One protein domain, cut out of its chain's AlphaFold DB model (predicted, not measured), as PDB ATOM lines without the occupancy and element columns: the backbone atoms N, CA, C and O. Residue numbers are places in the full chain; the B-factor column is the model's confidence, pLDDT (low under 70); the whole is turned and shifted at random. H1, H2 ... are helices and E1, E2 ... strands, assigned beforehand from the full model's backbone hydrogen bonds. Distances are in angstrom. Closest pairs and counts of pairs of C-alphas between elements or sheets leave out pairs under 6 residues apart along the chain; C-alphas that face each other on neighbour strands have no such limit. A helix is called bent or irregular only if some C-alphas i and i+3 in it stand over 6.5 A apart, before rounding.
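AT A GLANCE: This is residues 8 to 113, 259 to 268 and 285 to 322 of the 322 residues of an uncharacterized protein of Anaerolineae bacterium (UniProt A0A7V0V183). H1 is the core: bent H2 folds back across it, H4 packs along it, H3 folds back on H2b. The 154 printed residues, mostly helix, hold H1 H2 H3 E1 E2 H4 in order. The whole is loose, radius of gyration of the C-alphas 20.2 A, spans 67 by 47 by 22 A.

IN THESE COORDINATES: H1, residues 17 to 53, 54.0 A long, begins at (217.179, 229.607, 324.611). H2, 60 to 100, one helix by its hydrogen bonds, is bent: C-alphas 79 (H2a) and 82 (H2b) are 7.1 A apart. H3 is 102 to 112, E1 265 to 268, E2 285 to 290, H4 292 to 315.

HOW THE PARTS SIT: H1 touches H4, closest C-alphas 41 and 307 at 5.4 A, and H2a in a hairpin, C-alphas 38 and 73 at 4.9 A. In antiparallel E1 and E2, O 265 and N 290 are within hydrogen-bond range, 2.9 A. Every O i to N i+4 pair is within range in H1, H2a, H3, H4; 13 of 15 in H2b.

THE WHOLE: The printed part has two cuts: C-alphas 113 and 259 are 7.4 A apart across the first, and C-alphas 268 and 285 are 6.8 A apart across the second. Gly 322, under pLDDT 70, ends the chain at (155.996, 220.507, 328.650).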
ATOM      1  N   ALA A   8     210.738 213.754 331.265       34.25
ATOM      2  CA  ALA A   8     209.421 214.389 331.169       34.25
ATOM      3  C   ALA A   8     209.055 215.210 332.423       34.25
ATOM      4  O   ALA A   8     208.189 216.076 332.352       34.25
ATOM      5  N   VAL A   9     209.710 214.928 333.556       41.41
ATOM      6  CA  VAL A   9     209.496 215.593 334.854       41.41
ATOM      7  C   VAL A   9     210.476 216.750 335.089       41.41
ATOM      8  O   VAL A   9     210.137 217.703 335.788       41.41
ATOM      9  N   ARG A  10     211.679 216.724 334.495       52.88
ATOM     10  CA  ARG A  10     212.547 217.911 334.440       52.88
ATOM     11  C   ARG A  10     211.938 218.893 333.436       52.88
ATOM     12  O   ARG A  10     212.048 218.684 332.237       52.88
ATOM     13  N   GLU A  11     211.267 219.918 333.964       58.34
ATOM     14  CA  GLU A  11     210.697 221.087 333.275       58.34
ATOM     15  C   GLU A  11     210.991 221.165 331.757       58.34
ATOM     16  O   GLU A  11     212.079 221.600 331.358       58.34
ATOM     17  N   PRO A  12     210.046 220.756 330.889       59.41
ATOM     18  CA  PRO A  12     210.278 220.721 329.453       59.41
ATOM     19  C   PRO A  12     210.619 222.110 328.894       59.41
ATOM     20  O   PRO A  12     210.015 223.124 329.243       59.41
ATOM     21  N   GLY A  13     211.579 222.152 327.968       61.81
ATOM     22  CA  GLY A  13     211.929 223.361 327.215       61.81
ATOM     23  C   GLY A  13     213.069 224.205 327.791       61.81
ATOM     24  O   GLY A  13     213.267 225.329 327.337       61.81
ATOM     25  N   LEU A  14     213.842 223.675 328.743       72.38
ATOM     26  CA  LEU A  14     215.034 224.330 329.298       72.38
ATOM     27  C   LEU A  14     216.341 224.000 328.547       72.38
ATOM     28  O   LEU A  14     217.406 224.513 328.886       72.38
ATOM     29  N   ASP A  15     216.282 223.179 327.496       75.19
ATOM     30  CA  ASP A  15     217.492 222.679 326.825       75.19
ATOM     31  C   ASP A  15     218.190 223.743 325.962       75.19
ATOM     32  O   ASP A  15     219.390 223.647 325.681       75.19
ATOM     33  N   SER A  16     217.442 224.753 325.502       82.38
ATOM     34  CA  SER A  16     217.963 225.826 324.650       82.38
ATOM     35  C   SER A  16     217.205 227.146 324.831       82.38
ATOM     36  O   SER A  16     216.009 227.117 325.138       82.38
ATOM     37  N   PRO A  17     217.839 228.300 324.538       84.56
ATOM     38  CA  PRO A  17     217.179 229.607 324.611       84.56
ATOM     39  C   PRO A  17     215.905 229.700 323.756       84.56
ATOM     40  O   PRO A  17     214.906 230.290 324.160       84.56
ATOM     41  N   ARG A  18     215.894 229.044 322.587       86.62
ATOM     42  CA  ARG A  18     214.724 229.005 321.692       86.62
ATOM     43  C   ARG A  18     213.551 228.234 322.291       86.62
ATOM     44  O   ARG A  18     212.402 228.637 322.114       86.62
ATOM     45  N   LEU A  19     213.822 227.114 322.959       85.56
ATOM     46  CA  LEU A  19     212.778 226.339 323.630       85.56
ATOM     47  C   LEU A  19     212.239 227.091 324.849       85.56
ATOM     48  O   LEU A  19     211.024 227.115 325.041       85.56
ATOM     49  N   TYR A  20     213.105 227.799 325.577       85.00
ATOM     50  CA  TYR A  20     212.691 228.660 326.681       85.00
ATOM     51  C   TYR A  20     211.766 229.782 326.196       85.00
ATOM     52  O   TYR A  20     210.678 229.968 326.734       85.00
ATOM     53  N   ALA A  21     212.127 230.470 325.108       86.69
ATOM     54  CA  ALA A  21     211.272 231.489 324.496       86.69
ATOM     55  C   ALA A  21     209.897 230.927 324.091       86.69
ATOM     56  O   ALA A  21     208.861 231.536 324.362       86.69
ATOM     57  N   ARG A  22     209.858 229.726 323.492       88.38
ATOM     58  CA  ARG A  22     208.592 229.043 323.169       88.38
ATOM     59  C   ARG A  22     207.763 228.752 324.417       88.38
ATOM     60  O   ARG A  22     206.553 228.951 324.373       88.38
ATOM     61  N   ARG A  23     208.392 228.320 325.514       86.50
ATOM     62  CA  ARG A  23     207.723 228.088 326.805       86.50
ATOM     63  C   ARG A  23     207.101 229.374 327.345       86.50
ATOM     64  O   ARG A  23     205.927 229.359 327.702       86.50
ATOM     65  N   VAL A  24     207.834 230.488 327.327       87.00
ATOM     66  CA  VAL A  24     207.327 231.804 327.759       87.00
ATOM     67  C   VAL A  24     206.129 232.240 326.910       87.00
ATOM     68  O   VAL A  24     205.097 232.640 327.449       87.00
ATOM     69  N   HIS A  25     206.207 232.105 325.583       88.69
ATOM     70  CA  HIS A  25     205.084 232.440 324.702       88.69
ATOM     71  C   HIS A  25     203.878 231.508 324.877       88.69
ATOM     72  O   HIS A  25     202.740 231.973 324.837       88.69
ATOM     73  N   ALA A  26     204.101 230.211 325.103       88.38
ATOM     74  CA  ALA A  26     203.030 229.266 325.398       88.38
ATOM     75  C   ALA A  26     202.332 229.617 326.722       88.38
ATOM     76  O   ALA A  26     201.105 229.646 326.776       88.38
ATOM     77  N   LEU A  27     203.096 229.977 327.756       86.56
ATOM     78  CA  LEU A  27     202.552 230.436 329.033       86.56
ATOM     79  C   LEU A  27     201.740 231.732 328.867       86.56
ATOM     80  O   LEU A  27     200.627 231.839 329.381       86.56
ATOM     81  N   ALA A  28     202.248 232.693 328.088       88.12
ATOM     82  CA  ALA A  28     201.520 233.913 327.745       88.12
ATOM     83  C   ALA A  28     200.183 233.607 327.043       88.12
ATOM     84  O   ALA A  28     199.149 234.177 327.399       88.12
ATOM     85  N   ALA A  29     200.181 232.674 326.084       90.75
ATOM     86  CA  ALA A  29     198.971 232.235 325.394       90.75
ATOM     87  C   ALA A  29     197.977 231.548 326.344       90.75
ATOM     88  O   ALA A  29     196.776 231.799 326.244       90.75
ATOM     89  N   ILE A  30     198.459 230.741 327.296       87.88
ATOM     90  CA  ILE A  30     197.613 230.100 328.311       87.88
ATOM     91  C   ILE A  30     196.915 231.149 329.182       87.88
ATOM     92  O   ILE A  30     195.704 231.060 329.372       87.88
ATOM     93  N   TYR A  31     197.631 232.175 329.654       86.56
ATOM     94  CA  TYR A  31     197.019 233.253 330.437       86.56
ATOM     95  C   TYR A  31     195.942 234.011 329.656       86.56
ATOM     96  O   TYR A  31     194.872 234.293 330.199       86.56
ATOM     97  N   VAL A  32     196.193 234.312 328.378       91.62
ATOM     98  CA  VAL A  32     195.192 234.932 327.496       91.62
ATOM     99  C   VAL A  32     193.988 234.011 327.316       91.62
ATOM    100  O   VAL A  32     192.855 234.464 327.454       91.62
ATOM    101  N   GLY A  33     194.216 232.722 327.062       90.69
ATOM    102  CA  GLY A  33     193.161 231.722 326.921       90.69
ATOM    103  C   GLY A  33     192.291 231.620 328.173       90.69
ATOM    104  O   GLY A  33     191.069 231.688 328.066       90.69
ATOM    105  N   LEU A  34     192.906 231.537 329.358       87.56
ATOM    106  CA  LEU A  34     192.208 231.488 330.645       87.56
ATOM    107  C   LEU A  34     191.346 232.731 330.858       87.56
ATOM    108  O   LEU A  34     190.180 232.617 331.243       87.56
ATOM    109  N   PHE A  35     191.899 233.910 330.571       91.19
ATOM    110  CA  PHE A  35     191.190 235.173 330.718       91.19
ATOM    111  C   PHE A  35     189.997 235.265 329.758       91.19
ATOM    112  O   PHE A  35     188.872 235.506 330.196       91.19
ATOM    113  N   LEU A  36     190.215 235.004 328.465       94.12
ATOM    114  CA  LEU A  36     189.163 235.062 327.448       94.12
ATOM    115  C   LEU A  36     188.067 234.025 327.706       94.12
ATOM    116  O   LEU A  36     186.895 234.388 327.703       94.12
ATOM    117  N   CYS A  37     188.425 232.774 328.007       92.19
ATOM    118  CA  CYS A  37     187.444 231.731 328.312       92.19
ATOM    119  C   CYS A  37     186.625 232.076 329.559       92.19
ATOM    120  O   CYS A  37     185.415 231.864 329.569       92.19
ATOM    121  N   SER A  38     187.247 232.661 330.585       89.50
ATOM    122  CA  SER A  38     186.527 233.096 331.787       89.50
ATOM    123  C   SER A  38     185.536 234.220 331.487       89.50
ATOM    124  O   SER A  38     184.397 234.173 331.949       89.50
ATOM    125  N   LEU A  39     185.920 235.197 330.657       94.31
ATOM    126  CA  LEU A  39     185.003 236.243 330.194       94.31
ATOM    127  C   LEU A  39     183.853 235.667 329.358       94.31
ATOM    128  O   LEU A  39     182.703 236.065 329.545       94.31
ATOM    129  N   THR A  40     184.136 234.706 328.475       93.88
ATOM    130  CA  THR A  40     183.105 233.999 327.705       93.88
ATOM    131  C   THR A  40     182.157 233.227 328.621       93.88
ATOM    132  O   THR A  40     180.944 233.335 328.461       93.88
ATOM    133  N   GLY A  41     182.676 232.511 329.624       90.19
ATOM    134  CA  GLY A  41     181.875 231.813 330.631       90.19
ATOM    135  C   GLY A  41     180.946 232.757 331.394       90.19
ATOM    136  O   GLY A  41     179.750 232.486 331.507       90.19
ATOM    137  N   LEU A  42     181.452 233.913 331.839       92.06
ATOM    138  CA  LEU A  42     180.634 234.952 332.478       92.06
ATOM    139  C   LEU A  42     179.540 235.479 331.543       92.06
ATOM    140  O   LEU A  42     178.385 235.590 331.956       92.06
ATOM    141  N   ALA A  43     179.871 235.764 330.281       91.69
ATOM    142  CA  ALA A  43     178.902 236.227 329.292       91.69
ATOM    143  C   ALA A  43     177.792 235.189 329.047       91.69
ATOM    144  O   ALA A  43     176.613 235.548 329.026       91.69
ATOM    145  N   LEU A  44     178.147 233.902 328.938       89.62
ATOM    146  CA  LEU A  44     177.195 232.798 328.790       89.62
ATOM    147  C   LEU A  44     176.288 232.654 330.016       89.62
ATOM    148  O   LEU A  44     175.084 232.464 329.859       89.62
ATOM    149  N   ILE A  45     176.827 232.791 331.230       86.88
ATOM    150  CA  ILE A  45     176.030 232.749 332.465       86.88
ATOM    151  C   ILE A  45     175.048 233.916 332.516       86.88
ATOM    152  O   ILE A  45     173.877 233.705 332.828       86.88
ATOM    153  N   VAL A  46     175.486 235.136 332.190       86.69
ATOM    154  CA  VAL A  46     174.610 236.319 332.153       86.69
ATOM    155  C   VAL A  46     173.519 236.155 331.094       86.69
ATOM    156  O   VAL A  46     172.356 236.467 331.356       86.69
ATOM    157  N   TRP A  47     173.864 235.620 329.921       83.81
ATOM    158  CA  TRP A  47     172.896 235.336 328.866       83.81
ATOM    159  C   TRP A  47     171.880 234.277 329.309       83.81
ATOM    160  O   TRP A  47     170.675 234.541 329.287       83.81
ATOM    161  N   LYS A  48     172.343 233.127 329.812       78.25
ATOM    162  CA  LYS A  48     171.475 232.086 330.375       78.25
ATOM    163  C   LYS A  48     170.598 232.651 331.493       78.25
ATOM    164  O   LYS A  48     169.410 232.353 331.565       78.25
ATOM    165  N   ALA A  49     171.145 233.508 332.352       71.50
ATOM    166  CA  ALA A  49     170.387 234.104 333.439       71.50
ATOM    167  C   ALA A  49     169.216 234.954 332.945       71.50
ATOM    168  O   ALA A  49     168.118 234.814 333.476       71.50
ATOM    169  N   ARG A  50     169.421 235.752 331.894       71.75
ATOM    170  CA  ARG A  50     168.343 236.515 331.253       71.75
ATOM    171  C   ARG A  50     167.286 235.608 330.617       71.75
ATOM    172  O   ARG A  50     166.110 235.823 330.877       71.75
ATOM    173  N   LEU A  51     167.697 234.582 329.864       61.22
ATOM    174  CA  LEU A  51     166.782 233.637 329.199       61.22
ATOM    175  C   LEU A  51     165.867 232.890 330.183       61.22
ATOM    176  O   LEU A  51     164.689 232.682 329.905       61.22
ATOM    177  N   PHE A  52     166.380 232.497 331.351       58.00
ATOM    178  CA  PHE A  52     165.586 231.751 332.333       58.00
ATOM    179  C   PHE A  52     164.750 232.644 333.258       58.00
ATOM    180  O   PHE A  52     163.679 232.221 333.685       58.00
ATOM    181  N   VAL A  53     165.177 233.887 333.532       59.12
ATOM    182  CA  VAL A  53     164.315 234.880 334.210       59.12
ATOM    183  C   VAL A  53     163.042 235.124 333.396       59.12
ATOM    184  O   VAL A  53     161.975 235.289 333.975       59.12
ATOM    185  N   THR A  54     163.125 235.058 332.066       55.12
ATOM    186  CA  THR A  54     161.957 235.175 331.185       55.12
ATOM    187  C   THR A  54     161.093 233.908 331.090       55.12
ATOM    188  O   THR A  54     159.985 234.002 330.577       55.12
ATOM    189  N   LEU A  55     161.551 232.746 331.587       53.97
ATOM    190  CA  LEU A  55     160.883 231.439 331.414       53.97
ATOM    191  C   LEU A  55     160.351 230.788 332.713       53.97
ATOM    192  O   LEU A  55     159.765 229.716 332.655       53.97
ATOM    193  N   SER A  56     160.483 231.435 333.878       46.59
ATOM    194  CA  SER A  56     159.701 231.153 335.103       46.59
ATOM    195  C   SER A  56     159.584 229.675 335.560       46.59
ATOM    196  O   SER A  56     158.487 229.181 335.808       46.59
ATOM    197  N   GLN A  57     160.707 228.990 335.797       55.09
ATOM    198  CA  GLN A  57     160.839 228.000 336.887       55.09
ATOM    199  C   GLN A  57     162.319 227.638 337.074       55.09
ATOM    200  O   GLN A  57     162.927 227.026 336.204       55.09
ATOM    201  N   ARG A  58     162.931 228.026 338.202       62.28
ATOM    202  CA  ARG A  58     164.300 227.611 338.558       62.28
ATOM    203  C   ARG A  58     164.278 226.673 339.748       62.28
ATOM    204  O   ARG A  58     163.648 226.975 340.759       62.28
ATOM    205  N   SER A  59     165.037 225.584 339.662       70.38
ATOM    206  CA  SER A  59     165.366 224.794 340.848       70.38
ATOM    207  C   SER A  59     166.425 225.522 341.691       70.38
ATOM    208  O   SER A  59     167.298 226.224 341.164       70.38
ATOM    209  N   ASN A  60     166.384 225.341 343.014       73.94
ATOM    210  CA  ASN A  60     167.401 225.892 343.922       73.94
ATOM    211  C   ASN A  60     168.819 225.406 343.561       73.94
ATOM    212  O   ASN A  60     169.781 226.165 343.675       73.94
ATOM    213  N   VAL A  61     168.938 224.170 343.063       76.81
ATOM    214  CA  VAL A  61     170.213 223.569 342.641       76.81
ATOM    215  C   VAL A  61     170.794 224.299 341.432       76.81
ATOM    216  O   VAL A  61     171.968 224.656 341.444       76.81
ATOM    217  N   GLU A  62     169.983 224.591 340.412       75.12
ATOM    218  CA  GLU A  62     170.461 225.298 339.219       75.12
ATOM    219  C   GLU A  62     170.981 226.704 339.554       75.12
ATOM    220  O   GLU A  62     172.016 227.134 339.042       75.12
ATOM    221  N   THR A  63     170.289 227.407 340.452       76.81
ATOM    222  CA  THR A  63     170.700 228.744 340.898       76.81
ATOM    223  C   THR A  63     172.041 228.698 341.629       76.81
ATOM    224  O   THR A  63     172.910 229.527 341.359       76.81
ATOM    225  N   LEU A  64     172.242 227.704 342.502       78.19
ATOM    226  CA  LEU A  64     173.501 227.513 343.222       78.19
ATOM    227  C   LEU A  64     174.660 227.181 342.270       78.19
ATOM    228  O   LEU A  64     175.738 227.757 342.393       78.19
ATOM    229  N   VAL A  65     174.431 226.303 341.289       81.25
ATOM    230  CA  VAL A  65     175.439 225.931 340.283       81.25
ATOM    231  C   VAL A  65     175.852 227.141 339.439       81.25
ATOM    232  O   VAL A  65     177.045 227.364 339.225       81.25
ATOM    233  N   LEU A  66     174.899 227.968 338.998       81.12
ATOM    234  CA  LEU A  66     175.208 229.197 338.258       81.12
ATOM    235  C   LEU A  66     175.977 230.211 339.111       81.12
ATOM    236  O   LEU A  66     176.919 230.823 338.612       81.12
ATOM    237  N   ALA A  67     175.609 230.371 340.386       80.12
ATOM    238  CA  ALA A  67     176.330 231.239 341.313       80.12
ATOM    239  C   ALA A  67     177.773 230.756 341.534       80.12
ATOM    240  O   ALA A  67     178.703 231.560 341.474       80.12
ATOM    241  N   PHE A  68     177.973 229.445 341.705       83.38
ATOM    242  CA  PHE A  68     179.302 228.846 341.816       83.38
ATOM    243  C   PHE A  68     180.154 229.128 340.575       83.38
ATOM    244  O   PHE A  68     181.256 229.659 340.705       83.38
ATOM    245  N   PHE A  69     179.645 228.847 339.369       83.88
ATOM    246  CA  PHE A  69     180.397 229.112 338.139       83.88
ATOM    247  C   PHE A  69     180.663 230.605 337.921       83.88
ATOM    248  O   PHE A  69     181.735 230.966 337.441       83.88
ATOM    249  N   PHE A  70     179.738 231.484 338.311       85.25
ATOM    250  CA  PHE A  70     179.948 232.929 338.246       85.25
ATOM    251  C   PHE A  70     181.115 233.374 339.133       85.25
ATOM    252  O   PHE A  70     181.995 234.106 338.673       85.25
ATOM    253  N   VAL A  71     181.158 232.903 340.384       83.31
ATOM    254  CA  VAL A  71     182.268 233.181 341.307       83.31
ATOM    255  C   VAL A  71     183.565 232.571 340.780       83.31
ATOM    256  O   VAL A  71     184.582 233.259 340.740       83.31
ATOM    257  N   PHE A  72     183.526 231.323 340.308       84.38
ATOM    258  CA  PHE A  72     184.681 230.625 339.746       84.38
ATOM    259  C   PHE A  72     185.288 231.373 338.551       84.38
ATOM    260  O   PHE A  72     186.472 231.698 338.575       84.38
ATOM    261  N   PHE A  73     184.495 231.724 337.531       85.19
ATOM    262  CA  PHE A  73     185.012 232.470 336.379       85.19
ATOM    263  C   PHE A  73     185.448 233.888 336.742       85.19
ATOM    264  O   PHE A  73     186.437 234.369 336.196       85.19
ATOM    265  N   SER A  74     184.763 234.554 337.677       85.38
ATOM    266  CA  SER A  74     185.208 235.863 338.175       85.38
ATOM    267  C   SER A  74     186.578 235.759 338.841       85.38
ATOM    268  O   SER A  74     187.463 236.567 338.563       85.38
ATOM    269  N   TYR A  75     186.778 234.732 339.671       84.31
ATOM    270  CA  TYR A  75     188.056 234.455 340.312       84.31
ATOM    271  C   TYR A  75     189.153 234.203 339.273       84.31
ATOM    272  O   TYR A  75     190.159 234.911 339.280       84.31
ATOM    273  N   VAL A  76     188.937 233.277 338.329       82.19
ATOM    274  CA  VAL A  76     189.922 232.960 337.279       82.19
ATOM    275  C   VAL A  76     190.220 234.184 336.407       82.19
ATOM    276  O   VAL A  76     191.383 234.432 336.089       82.19
ATOM    277  N   ALA A  77     189.222 235.003 336.062       87.19
ATOM    278  CA  ALA A  77     189.420 236.237 335.299       87.19
ATOM    279  C   ALA A  77     190.272 237.266 336.064       87.19
ATOM    280  O   ALA A  77     191.171 237.872 335.480       87.19
ATOM    281  N   LEU A  78     190.031 237.458 337.365       83.94
ATOM    282  CA  LEU A  78     190.823 238.369 338.202       83.94
ATOM    283  C   LEU A  78     192.276 237.904 338.334       83.94
ATOM    284  O   LEU A  78     193.200 238.703 338.190       83.94
ATOM    285  N   VAL A  79     192.459 236.606 338.549       80.50
ATOM    286  CA  VAL A  79     193.751 235.927 338.669       80.50
ATOM    287  C   VAL A  79     194.570 235.990 337.375       80.50
ATOM    288  O   VAL A  79     195.762 236.287 337.407       80.50
ATOM    289  N   SER A  80     193.937 235.742 336.225       82.25
ATOM    290  CA  SER A  80     194.606 235.694 334.916       82.25
ATOM    291  C   SER A  80     194.797 237.070 334.272       82.25
ATOM    292  O   SER A  80     195.636 237.216 333.383       82.25
ATOM    293  N   ARG A  81     194.085 238.108 334.738       84.00
ATOM    294  CA  ARG A  81     194.197 239.497 334.257       84.00
ATOM    295  C   ARG A  81     195.642 240.017 334.154       84.00
ATOM    296  O   ARG A  81     195.971 240.551 333.091       84.00
ATOM    297  N   PRO A  82     196.510 239.927 335.186       82.62
ATOM    298  CA  PRO A  82     197.900 240.371 335.063       82.62
ATOM    299  C   PRO A  82     198.672 239.591 333.990       82.62
ATOM    300  O   PRO A  82     199.416 240.203 333.229       82.62
ATOM    301  N   GLY A  83     198.435 238.280 333.859       82.12
ATOM    302  CA  GLY A  83     199.022 237.446 332.805       82.12
ATOM    303  C   GLY A  83     198.580 237.850 331.402       82.12
ATOM    304  O   GLY A  83     199.417 238.002 330.516       82.12
ATOM    305  N   ALA A  84     197.288 238.120 331.203       86.88
ATOM    306  CA  ALA A  84     196.761 238.598 329.927       86.88
ATOM    307  C   ALA A  84     197.303 239.994 329.557       86.88
ATOM    308  O   ALA A  84     197.666 240.241 328.407       86.88
ATOM    309  N   ALA A  85     197.419 240.902 330.533       88.31
ATOM    310  CA  ALA A  85     198.034 242.213 330.326       88.31
ATOM    311  C   ALA A  85     199.530 242.102 329.976       88.31
ATOM    312  O   ALA A  85     200.012 242.823 329.099       88.31
ATOM    313  N   GLY A  86     200.251 241.184 330.626       85.62
ATOM    314  CA  GLY A  86     201.633 240.830 330.303       85.62
ATOM    315  C   GLY A  86     201.787 240.308 328.877       85.62
ATOM    316  O   GLY A  86     202.570 240.846 328.098       85.62
ATOM    317  N   ALA A  87     200.958 239.339 328.491       89.94
ATOM    318  CA  ALA A  87     200.931 238.777 327.143       89.94
ATOM    319  C   ALA A  87     200.646 239.834 326.062       89.94
ATOM    320  O   ALA A  87     201.297 239.845 325.017       89.94
ATOM    321  N   LEU A  88     199.736 240.780 326.325       91.00
ATOM    322  CA  LEU A  88     199.472 241.896 325.414       91.00
ATOM    323  C   LEU A  88     200.703 242.802 325.243       91.00
ATOM    324  O   LEU A  88     200.964 243.283 324.141       91.00
ATOM    325  N   ARG A  89     201.487 243.029 326.307       90.12
ATOM    326  CA  ARG A  89     202.755 243.772 326.208       90.12
ATOM    327  C   ARG A  89     203.763 243.023 325.343       90.12
ATOM    328  O   ARG A  89     204.344 243.653 324.464       90.12
ATOM    329  N   ILE A  90     203.919 241.713 325.545       89.81
ATOM    330  CA  ILE A  90     204.796 240.864 324.721       89.81
ATOM    331  C   ILE A  90     204.385 240.964 323.247       89.81
ATOM    332  O   ILE A  90     205.218 241.268 322.396       89.81
ATOM    333  N   ALA A  91     203.091 240.816 322.945       89.56
ATOM    334  CA  ALA A  91     202.567 240.938 321.584       89.56
ATOM    335  C   ALA A  91     202.815 242.333 320.982       89.56
ATOM    336  O   ALA A  91     203.234 242.446 319.831       89.56
ATOM    337  N   ARG A  92     202.624 243.403 321.764       91.56
ATOM    338  CA  ARG A  92     202.912 244.779 321.333       91.56
ATOM    339  C   ARG A  92     204.389 244.972 320.985       91.56
ATOM    340  O   ARG A  92     204.688 245.620 319.987       91.56
ATOM    341  N   TYR A  93     205.307 244.429 321.785       89.56
ATOM    342  CA  TYR A  93     206.740 244.506 321.495       89.56
ATOM    343  C   TYR A  93     207.144 243.625 320.310       89.56
ATOM    344  O   TYR A  93     207.961 244.057 319.502       89.56
ATOM    345  N   ALA A  94     206.533 242.450 320.149       87.75
ATOM    346  CA  ALA A  94     206.727 241.609 318.971       87.75
ATOM    347  C   ALA A  94     206.268 242.319 317.684       87.75
ATOM    348  O   ALA A  94     206.974 242.287 316.679       87.75
ATOM    349  N   LEU A  95     205.135 243.033 317.728       86.62
ATOM    350  CA  LEU A  95     204.671 243.862 316.612       86.62
ATOM    351  C   LEU A  95     205.620 245.043 316.357       86.62
ATOM    352  O   LEU A  95     205.972 245.327 315.216       86.62
ATOM    353  N   GLY A  96     206.081 245.705 317.422       84.25
ATOM    354  CA  GLY A  96     207.065 246.785 317.337       84.25
ATOM    355  C   GLY A  96     208.396 246.338 316.730       84.25
ATOM    356  O   GLY A  96     209.029 247.118 316.024       84.25
ATOM    357  N   ARG A  97     208.792 245.073 316.922       87.00
ATOM    358  CA  ARG A  97     210.024 244.501 316.355       87.00
ATOM    359  C   ARG A  97     209.997 244.479 314.829       87.00
ATOM    360  O   ARG A  97     211.028 244.718 314.208       87.00
ATOM    361  N   LEU A  98     208.820 244.274 314.235       85.19
ATOM    362  CA  LEU A  98     208.631 244.328 312.782       85.19
ATOM    363  C   LEU A  98     208.838 245.742 312.212       85.19
ATOM    364  O   LEU A  98     209.128 245.877 311.029       85.19
ATOM    365  N   ILE A  99     208.688 246.783 313.038       85.00
ATOM    366  CA  ILE A  99     208.707 248.189 312.608       85.00
ATOM    367  C   ILE A  99     210.042 248.866 312.952       85.00
ATOM    368  O   ILE A  99     210.595 249.593 312.135       85.00
ATOM    369  N   SER A 100     210.558 248.660 314.167       79.50
ATOM    370  CA  SER A 100     211.680 249.431 314.734       79.50
ATOM    371  C   SER A 100     212.995 248.648 314.849       79.50
ATOM    372  O   SER A 100     214.001 249.211 315.289       79.50
ATOM    373  N   GLY A 101     213.013 247.369 314.459       79.81
ATOM    374  CA  GLY A 101     214.190 246.500 314.537       79.81
ATOM    375  C   GLY A 101     214.468 245.944 315.941       79.81
ATOM    376  O   GLY A 101     213.928 246.413 316.940       79.81
ATOM    377  N   ASP A 102     215.318 244.919 316.015       78.75
ATOM    378  CA  ASP A 102     215.450 244.067 317.208       78.75
ATOM    379  C   ASP A 102     216.041 244.807 318.425       78.75
ATOM    380  O   ASP A 102     215.413 244.888 319.484       78.75
ATOM    381  N   ASN A 103     217.182 245.482 318.249       81.62
ATOM    382  CA  ASN A 103     217.888 246.155 319.348       81.62
ATOM    383  C   ASN A 103     217.064 247.256 320.034       81.62
ATOM    384  O   ASN A 103     217.121 247.409 321.255       81.62
ATOM    385  N   SER A 104     216.288 248.034 319.272       83.19
ATOM    386  CA  SER A 104     215.476 249.114 319.843       83.19
ATOM    387  C   SER A 104     214.332 248.562 320.697       83.19
ATOM    388  O   SER A 104     214.006 249.133 321.744       83.19
ATOM    389  N   THR A 105     213.761 247.418 320.299       85.94
ATOM    390  CA  THR A 105     212.704 246.757 321.067       85.94
ATOM    391  C   THR A 105     213.207 246.177 322.373       85.94
ATOM    392  O   THR A 105     212.559 246.378 323.398       85.94
ATOM    393  N   GLU A 106     214.374 245.538 322.377       87.12
ATOM    394  CA  GLU A 106     214.950 244.965 323.595       87.12
ATOM    395  C   GLU A 106     215.328 246.056 324.608       87.12
ATOM    396  O   GLU A 106     214.989 245.950 325.786       87.12
ATOM    397  N   LEU A 107     215.887 247.180 324.148       85.88
ATOM    398  CA  LEU A 107     216.122 248.354 325.001       85.88
ATOM    399  C   LEU A 107     214.818 248.920 325.584       85.88
ATOM    400  O   LEU A 107     214.762 249.310 326.754       85.88
ATOM    401  N   ALA A 108     213.749 248.970 324.782       86.25
ATOM    402  CA  ALA A 108     212.442 249.437 325.234       86.25
ATOM    403  C   ALA A 108     211.782 248.472 326.235       86.25
ATOM    404  O   ALA A 108     211.060 248.931 327.123       86.25
ATOM    405  N   LYS A 109     212.031 247.160 326.120       87.44
ATOM    406  CA  LYS A 109     211.617 246.166 327.120       87.44
ATOM    407  C   LYS A 109     212.374 246.370 328.430       87.44
ATOM    408  O   LYS A 109     211.723 246.490 329.463       87.44
ATOM    409  N   THR A 110     213.703 246.511 328.389       85.25
ATOM    410  CA  THR A 110     214.532 246.757 329.586       85.25
ATOM    411  C   THR A 110     214.039 247.970 330.377       85.25
ATOM    412  O   THR A 110     213.889 247.890 331.590       85.25
ATOM    413  N   LYS A 111     213.706 249.078 329.699       86.19
ATOM    414  CA  LYS A 111     213.166 250.288 330.349       86.19
ATOM    415  C   LYS A 111     211.765 250.107 330.940       86.19
ATOM    416  O   LYS A 111     211.395 250.833 331.857       86.19
ATOM    417  N   ALA A 112     210.961 249.210 330.372       85.69
ATOM    418  CA  ALA A 112     209.593 248.962 330.821       85.69
ATOM    419  C   ALA A 112     209.516 247.973 331.990       85.69
ATOM    420  O   ALA A 112     208.512 247.956 332.710       85.69
ATOM    421  N   LEU A 113     210.548 247.151 332.178       83.38
ATOM    422  CA  LEU A 113     210.685 246.316 333.361       83.38
ATOM    423  C   LEU A 113     210.935 247.205 334.578       83.38
ATOM    424  O   LEU A 113     211.698 248.169 334.532       83.38
ATOM    425  N   PHE A 259     207.269 240.262 332.059       84.25
ATOM    426  CA  PHE A 259     205.927 240.840 331.927       84.25
ATOM    427  C   PHE A 259     204.809 239.908 332.395       84.25
ATOM    428  O   PHE A 259     203.684 240.377 332.583       84.25
ATOM    429  N   LEU A 260     205.088 238.617 332.553       82.00
ATOM    430  CA  LEU A 260     204.146 237.621 333.048       82.00
ATOM    431  C   LEU A 260     204.211 237.555 334.582       82.00
ATOM    432  O   LEU A 260     205.224 237.907 335.183       82.00
ATOM    433  N   PRO A 261     203.124 237.145 335.248       73.31
ATOM    434  CA  PRO A 261     203.148 236.975 336.687       73.31
ATOM    435  C   PRO A 261     203.895 235.683 337.065       73.31
ATOM    436  O   PRO A 261     203.677 234.634 336.452       73.31
ATOM    437  N   ASP A 262     204.712 235.758 338.118       66.75
ATOM    438  CA  ASP A 262     205.407 234.612 338.722       66.75
ATOM    439  C   ASP A 262     204.398 233.773 339.532       66.75
ATOM    440  O   ASP A 262     204.039 234.124 340.656       66.75
ATOM    441  N   TRP A 263     203.896 232.681 338.945       59.06
ATOM    442  CA  TRP A 263     203.028 231.713 339.624       59.06
ATOM    443  C   TRP A 263     203.806 230.417 339.832       59.06
ATOM    444  O   TRP A 263     204.032 229.665 338.886       59.06
ATOM    445  N   GLU A 264     204.230 230.164 341.069       56.44
ATOM    446  CA  GLU A 264     204.928 228.934 341.441       56.44
ATOM    447  C   GLU A 264     204.028 228.038 342.286       56.44
ATOM    448  O   GLU A 264     203.360 228.500 343.212       56.44
ATOM    449  N   TYR A 265     204.021 226.743 341.969       49.00
ATOM    450  CA  TYR A 265     203.235 225.747 342.683       49.00
ATOM    451  C   TYR A 265     204.112 224.595 343.156       49.00
ATOM    452  O   TYR A 265     204.976 224.101 342.429       49.00
ATOM    453  N   ARG A 266     203.829 224.117 344.365       40.75
ATOM    454  CA  ARG A 266     204.318 222.837 344.874       40.75
ATOM    455  C   ARG A 266     203.326 221.752 344.455       40.75
ATOM    456  O   ARG A 266     202.145 221.869 344.776       40.75
ATOM    457  N   ALA A 267     203.779 220.713 343.755       42.75
ATOM    458  CA  ALA A 267     202.943 219.553 343.439       42.75
ATOM    459  C   ALA A 267     203.398 218.345 344.256       42.75
ATOM    460  O   ALA A 267     204.496 217.834 344.085       42.75
ATOM    461  N   GLU A 268     202.535 217.844 345.133       39.47
ATOM    462  CA  GLU A 268     202.767 216.548 345.763       39.47
ATOM    463  C   GLU A 268     202.082 215.468 344.918       39.47
ATOM    464  O   GLU A 268     200.854 215.382 344.891       39.47
ATOM    465  N   ARG A 285     206.288 210.840 346.259       36.19
ATOM    466  CA  ARG A 285     207.353 211.547 345.548       36.19
ATOM    467  C   ARG A 285     207.031 213.031 345.641       36.19
ATOM    468  O   ARG A 285     206.155 213.532 344.942       36.19
ATOM    469  N   SER A 286     207.706 213.723 346.554       38.44
ATOM    470  CA  SER A 286     207.619 215.177 346.653       38.44
ATOM    471  C   SER A 286     208.425 215.798 345.511       38.44
ATOM    472  O   SER A 286     209.610 216.091 345.637       38.44
ATOM    473  N   GLU A 287     207.791 215.979 344.355       46.19
ATOM    474  CA  GLU A 287     208.313 216.909 343.355       46.19
ATOM    475  C   GLU A 287     208.167 218.319 343.931       46.19
ATOM    476  O   GLU A 287     207.074 218.860 344.066       46.19
ATOM    477  N   GLN A 288     209.274 218.904 344.389       53.09
ATOM    478  CA  GLN A 288     209.191 220.149 345.156       53.09
ATOM    479  C   GLN A 288     208.664 221.325 344.312       53.09
ATOM    480  O   GLN A 288     208.090 222.241 344.893       53.09
ATOM    481  N   ARG A 289     208.741 221.264 342.971       60.00
ATOM    482  CA  ARG A 289     208.255 222.297 342.041       60.00
ATOM    483  C   ARG A 289     207.438 221.690 340.895       60.00
ATOM    484  O   ARG A 289     207.940 220.832 340.179       60.00
ATOM    485  N   ALA A 290     206.202 222.153 340.704       59.88
ATOM    486  CA  ALA A 290     205.378 221.812 339.545       59.88
ATOM    487  C   ALA A 290     205.713 222.731 338.365       59.88
ATOM    488  O   ALA A 290     205.848 223.941 338.559       59.88
ATOM    489  N   ASP A 291     205.782 222.197 337.143       68.44
ATOM    490  CA  ASP A 291     205.940 223.042 335.957       68.44
ATOM    491  C   ASP A 291     204.696 223.947 335.786       68.44
ATOM    492  O   ASP A 291     203.576 223.432 335.618       68.44
ATOM    493  N   PRO A 292     204.847 225.288 335.817       68.88
ATOM    494  CA  PRO A 292     203.739 226.216 335.606       68.88
ATOM    495  C   PRO A 292     203.083 226.039 334.232       68.88
ATOM    496  O   PRO A 292     201.878 226.233 334.110       68.88
ATOM    497  N   LEU A 293     203.827 225.621 333.200       77.19
ATOM    498  CA  LEU A 293     203.252 225.405 331.871       77.19
ATOM    499  C   LEU A 293     202.264 224.230 331.875       77.19
ATOM    500  O   LEU A 293     201.134 224.369 331.408       77.19
ATOM    501  N   ALA A 294     202.681 223.084 332.419       74.19
ATOM    502  CA  ALA A 294     201.857 221.880 332.475       74.19
ATOM    503  C   ALA A 294     200.616 222.078 333.363       74.19
ATOM    504  O   ALA A 294     199.495 221.769 332.953       74.19
ATOM    505  N   SER A 295     200.808 222.639 334.559       74.06
ATOM    506  CA  SER A 295     199.726 222.891 335.520       74.06
ATOM    507  C   SER A 295     198.707 223.908 334.996       74.06
ATOM    508  O   SER A 295     197.509 223.616 334.970       74.06
ATOM    509  N   MET A 296     199.155 225.064 334.500       78.81
ATOM    510  CA  MET A 296     198.257 226.077 333.935       78.81
ATOM    511  C   MET A 296     197.586 225.599 332.646       78.81
ATOM    512  O   MET A 296     196.414 225.901 332.415       78.81
ATOM    513  N   GLY A 297     198.293 224.825 331.816       82.31
ATOM    514  CA  GLY A 297     197.729 224.215 330.613       82.31
ATOM    515  C   GLY A 297     196.588 223.245 330.931       82.31
ATOM    516  O   GLY A 297     195.550 223.270 330.268       82.31
ATOM    517  N   PHE A 298     196.729 222.448 331.992       81.44
ATOM    518  CA  PHE A 298     195.660 221.572 332.470       81.44
ATOM    519  C   PHE A 298     194.446 222.361 332.978       81.44
ATOM    520  O   PHE A 298     193.311 222.059 332.604       81.44
ATOM    521  N   ILE A 299     194.678 223.422 333.764       80.62
ATOM    522  CA  ILE A 299     193.610 224.324 334.226       80.62
ATOM    523  C   ILE A 299     192.877 224.938 333.028       80.62
ATOM    524  O   ILE A 299     191.646 224.961 333.011       80.62
ATOM    525  N   LEU A 300     193.604 225.381 331.997       86.25
ATOM    526  CA  LEU A 300     193.002 225.894 330.767       86.25
ATOM    527  C   LEU A 300     192.124 224.845 330.084       86.25
ATOM    528  O   LEU A 300     191.002 225.167 329.702       86.25
ATOM    529  N   GLY A 301     192.592 223.599 329.970       85.75
ATOM    530  CA  GLY A 301     191.805 222.499 329.409       85.75
ATOM    531  C   GLY A 301     190.472 222.297 330.137       85.75
ATOM    532  O   GLY A 301     189.425 222.208 329.493       85.75
ATOM    533  N   ILE A 302     190.487 222.317 331.474       84.81
ATOM    534  CA  ILE A 302     189.268 222.235 332.293       84.81
ATOM    535  C   ILE A 302     188.352 223.434 332.027       84.81
ATOM    536  O   ILE A 302     187.165 223.250 331.771       84.81
ATOM    537  N   VAL A 303     188.887 224.658 332.069       86.00
ATOM    538  CA  VAL A 303     188.104 225.886 331.857       86.00
ATOM    539  C   VAL A 303     187.450 225.884 330.473       86.00
ATOM    540  O   VAL A 303     186.259 226.166 330.367       86.00
ATOM    541  N   VAL A 304     188.186 225.507 329.423       91.88
ATOM    542  CA  VAL A 304     187.662 225.380 328.053       91.88
ATOM    543  C   VAL A 304     186.541 224.347 327.991       91.88
ATOM    544  O   VAL A 304     185.486 224.631 327.429       91.88
ATOM    545  N   MET A 305     186.730 223.173 328.600       90.38
ATOM    546  CA  MET A 305     185.710 222.123 328.636       90.38
ATOM    547  C   MET A 305     184.433 222.593 329.347       90.38
ATOM    548  O   MET A 305     183.333 222.378 328.840       90.38
ATOM    549  N   VAL A 306     184.561 223.278 330.488       87.50
ATOM    550  CA  VAL A 306     183.416 223.829 331.230       87.50
ATOM    551  C   VAL A 306     182.694 224.899 330.407       87.50
ATOM    552  O   VAL A 306     181.467 224.885 330.331       87.50
ATOM    553  N   VAL A 307     183.428 225.809 329.760       90.69
ATOM    554  CA  VAL A 307     182.838 226.841 328.890       90.69
ATOM    555  C   VAL A 307     182.128 226.210 327.694       90.69
ATOM    556  O   VAL A 307     181.016 226.621 327.373       90.69
ATOM    557  N   ALA A 308     182.717 225.188 327.069       90.19
ATOM    558  CA  ALA A 308     182.102 224.458 325.964       90.19
ATOM    559  C   ALA A 308     180.811 223.748 326.398       90.19
ATOM    560  O   ALA A 308     179.802 223.838 325.701       90.19
ATOM    561  N   LEU A 309     180.808 223.110 327.574       87.06
ATOM    562  CA  LEU A 309     179.613 222.494 328.147       87.06
ATOM    563  C   LEU A 309     178.522 223.536 328.433       87.06
ATOM    564  O   LEU A 309     177.359 223.314 328.104       87.06
ATOM    565  N   LEU A 310     178.880 224.690 329.002       83.62
ATOM    566  CA  LEU A 310     177.930 225.782 329.234       83.62
ATOM    567  C   LEU A 310     177.373 226.339 327.923       83.62
ATOM    568  O   LEU A 310     176.167 226.550 327.825       83.62
ATOM    569  N   ALA A 311     178.219 226.542 326.914       86.94
ATOM    570  CA  ALA A 311     177.790 226.986 325.592       86.94
ATOM    571  C   ALA A 311     176.827 225.973 324.959       86.94
ATOM    572  O   ALA A 311     175.773 226.362 324.464       86.94
ATOM    573  N   PHE A 312     177.148 224.679 325.044       86.25
ATOM    574  CA  PHE A 312     176.280 223.602 324.579       86.25
ATOM    575  C   PHE A 312     174.919 223.631 325.280       86.25
ATOM    576  O   PHE A 312     173.900 223.627 324.604       86.25
ATOM    577  N   LEU A 313     174.882 223.752 326.610       78.25
ATOM    578  CA  LEU A 313     173.628 223.824 327.373       78.25
ATOM    579  C   LEU A 313     172.792 225.077 327.069       78.25
ATOM    580  O   LEU A 313     171.574 225.046 327.219       78.25
ATOM    581  N   VAL A 314     173.428 226.189 326.690       77.75
ATOM    582  CA  VAL A 314     172.727 227.424 326.298       77.75
ATOM    583  C   VAL A 314     172.171 227.324 324.878       77.75
ATOM    584  O   VAL A 314     171.053 227.770 324.637       77.75
ATOM    585  N   LEU A 315     172.932 226.744 323.945       80.56
ATOM    586  CA  LEU A 315     172.532 226.585 322.542       80.56
ATOM    587  C   LEU A 315     171.531 225.441 322.337       80.56
ATOM    588  O   LEU A 315     170.663 225.526 321.473       80.56
ATOM    589  N   PHE A 316     171.645 224.390 323.145       77.50
ATOM    590  CA  PHE A 316     170.800 223.204 323.131       77.50
ATOM    591  C   PHE A 316     170.221 222.999 324.534       77.50
ATOM    592  O   PHE A 316     170.674 222.112 325.266       77.50
ATOM    593  N   PRO A 317     169.254 223.837 324.956       66.94
ATOM    594  CA  PRO A 317     168.602 223.648 326.241       66.94
ATOM    595  C   PRO A 317     168.042 222.219 326.306       66.94
ATOM    596  O   PRO A 317     167.427 221.771 325.332       66.94
ATOM    597  N   PRO A 318     168.276 221.472 327.403       60.22
ATOM    598  CA  PRO A 318     167.723 220.137 327.536       60.22
ATOM    599  C   PRO A 318     166.204 220.255 327.468       60.22
ATOM    600  O   PRO A 318     165.570 220.923 328.284       60.22
ATOM    601  N   TRP A 319     165.654 219.648 326.425       51.97
ATOM    602  CA  TRP A 319     164.234 219.579 326.160       51.97
ATOM    603  C   TRP A 319     163.514 218.983 327.368       51.97
ATOM    604  O   TRP A 319     163.706 217.814 327.700       51.97
ATOM    605  N   VAL A 320     162.635 219.773 327.973       43.75
ATOM    606  CA  VAL A 320     161.378 219.250 328.498       43.75
ATOM    607  C   VAL A 320     160.343 219.578 327.420       43.75
ATOM    608  O   VAL A 320     160.117 220.759 327.159       43.75
ATOM    609  N   PRO A 321     159.736 218.592 326.738       40.75
ATOM    610  CA  PRO A 321     158.414 218.814 326.184       40.75
ATOM    611  C   PRO A 321     157.454 218.956 327.374       40.75
ATOM    612  O   PRO A 321     157.232 217.988 328.104       40.75
ATOM    613  N   GLY A 322     156.953 220.169 327.596       36.06
ATOM    614  CA  GLY A 322     155.996 220.507 328.650       36.06
ATOM    615  C   GLY A 322     155.563 221.954 328.543       36.06
ATOM    616  O   GLY A 322     156.317 222.805 329.055       36.06
TER     617      GLY A 322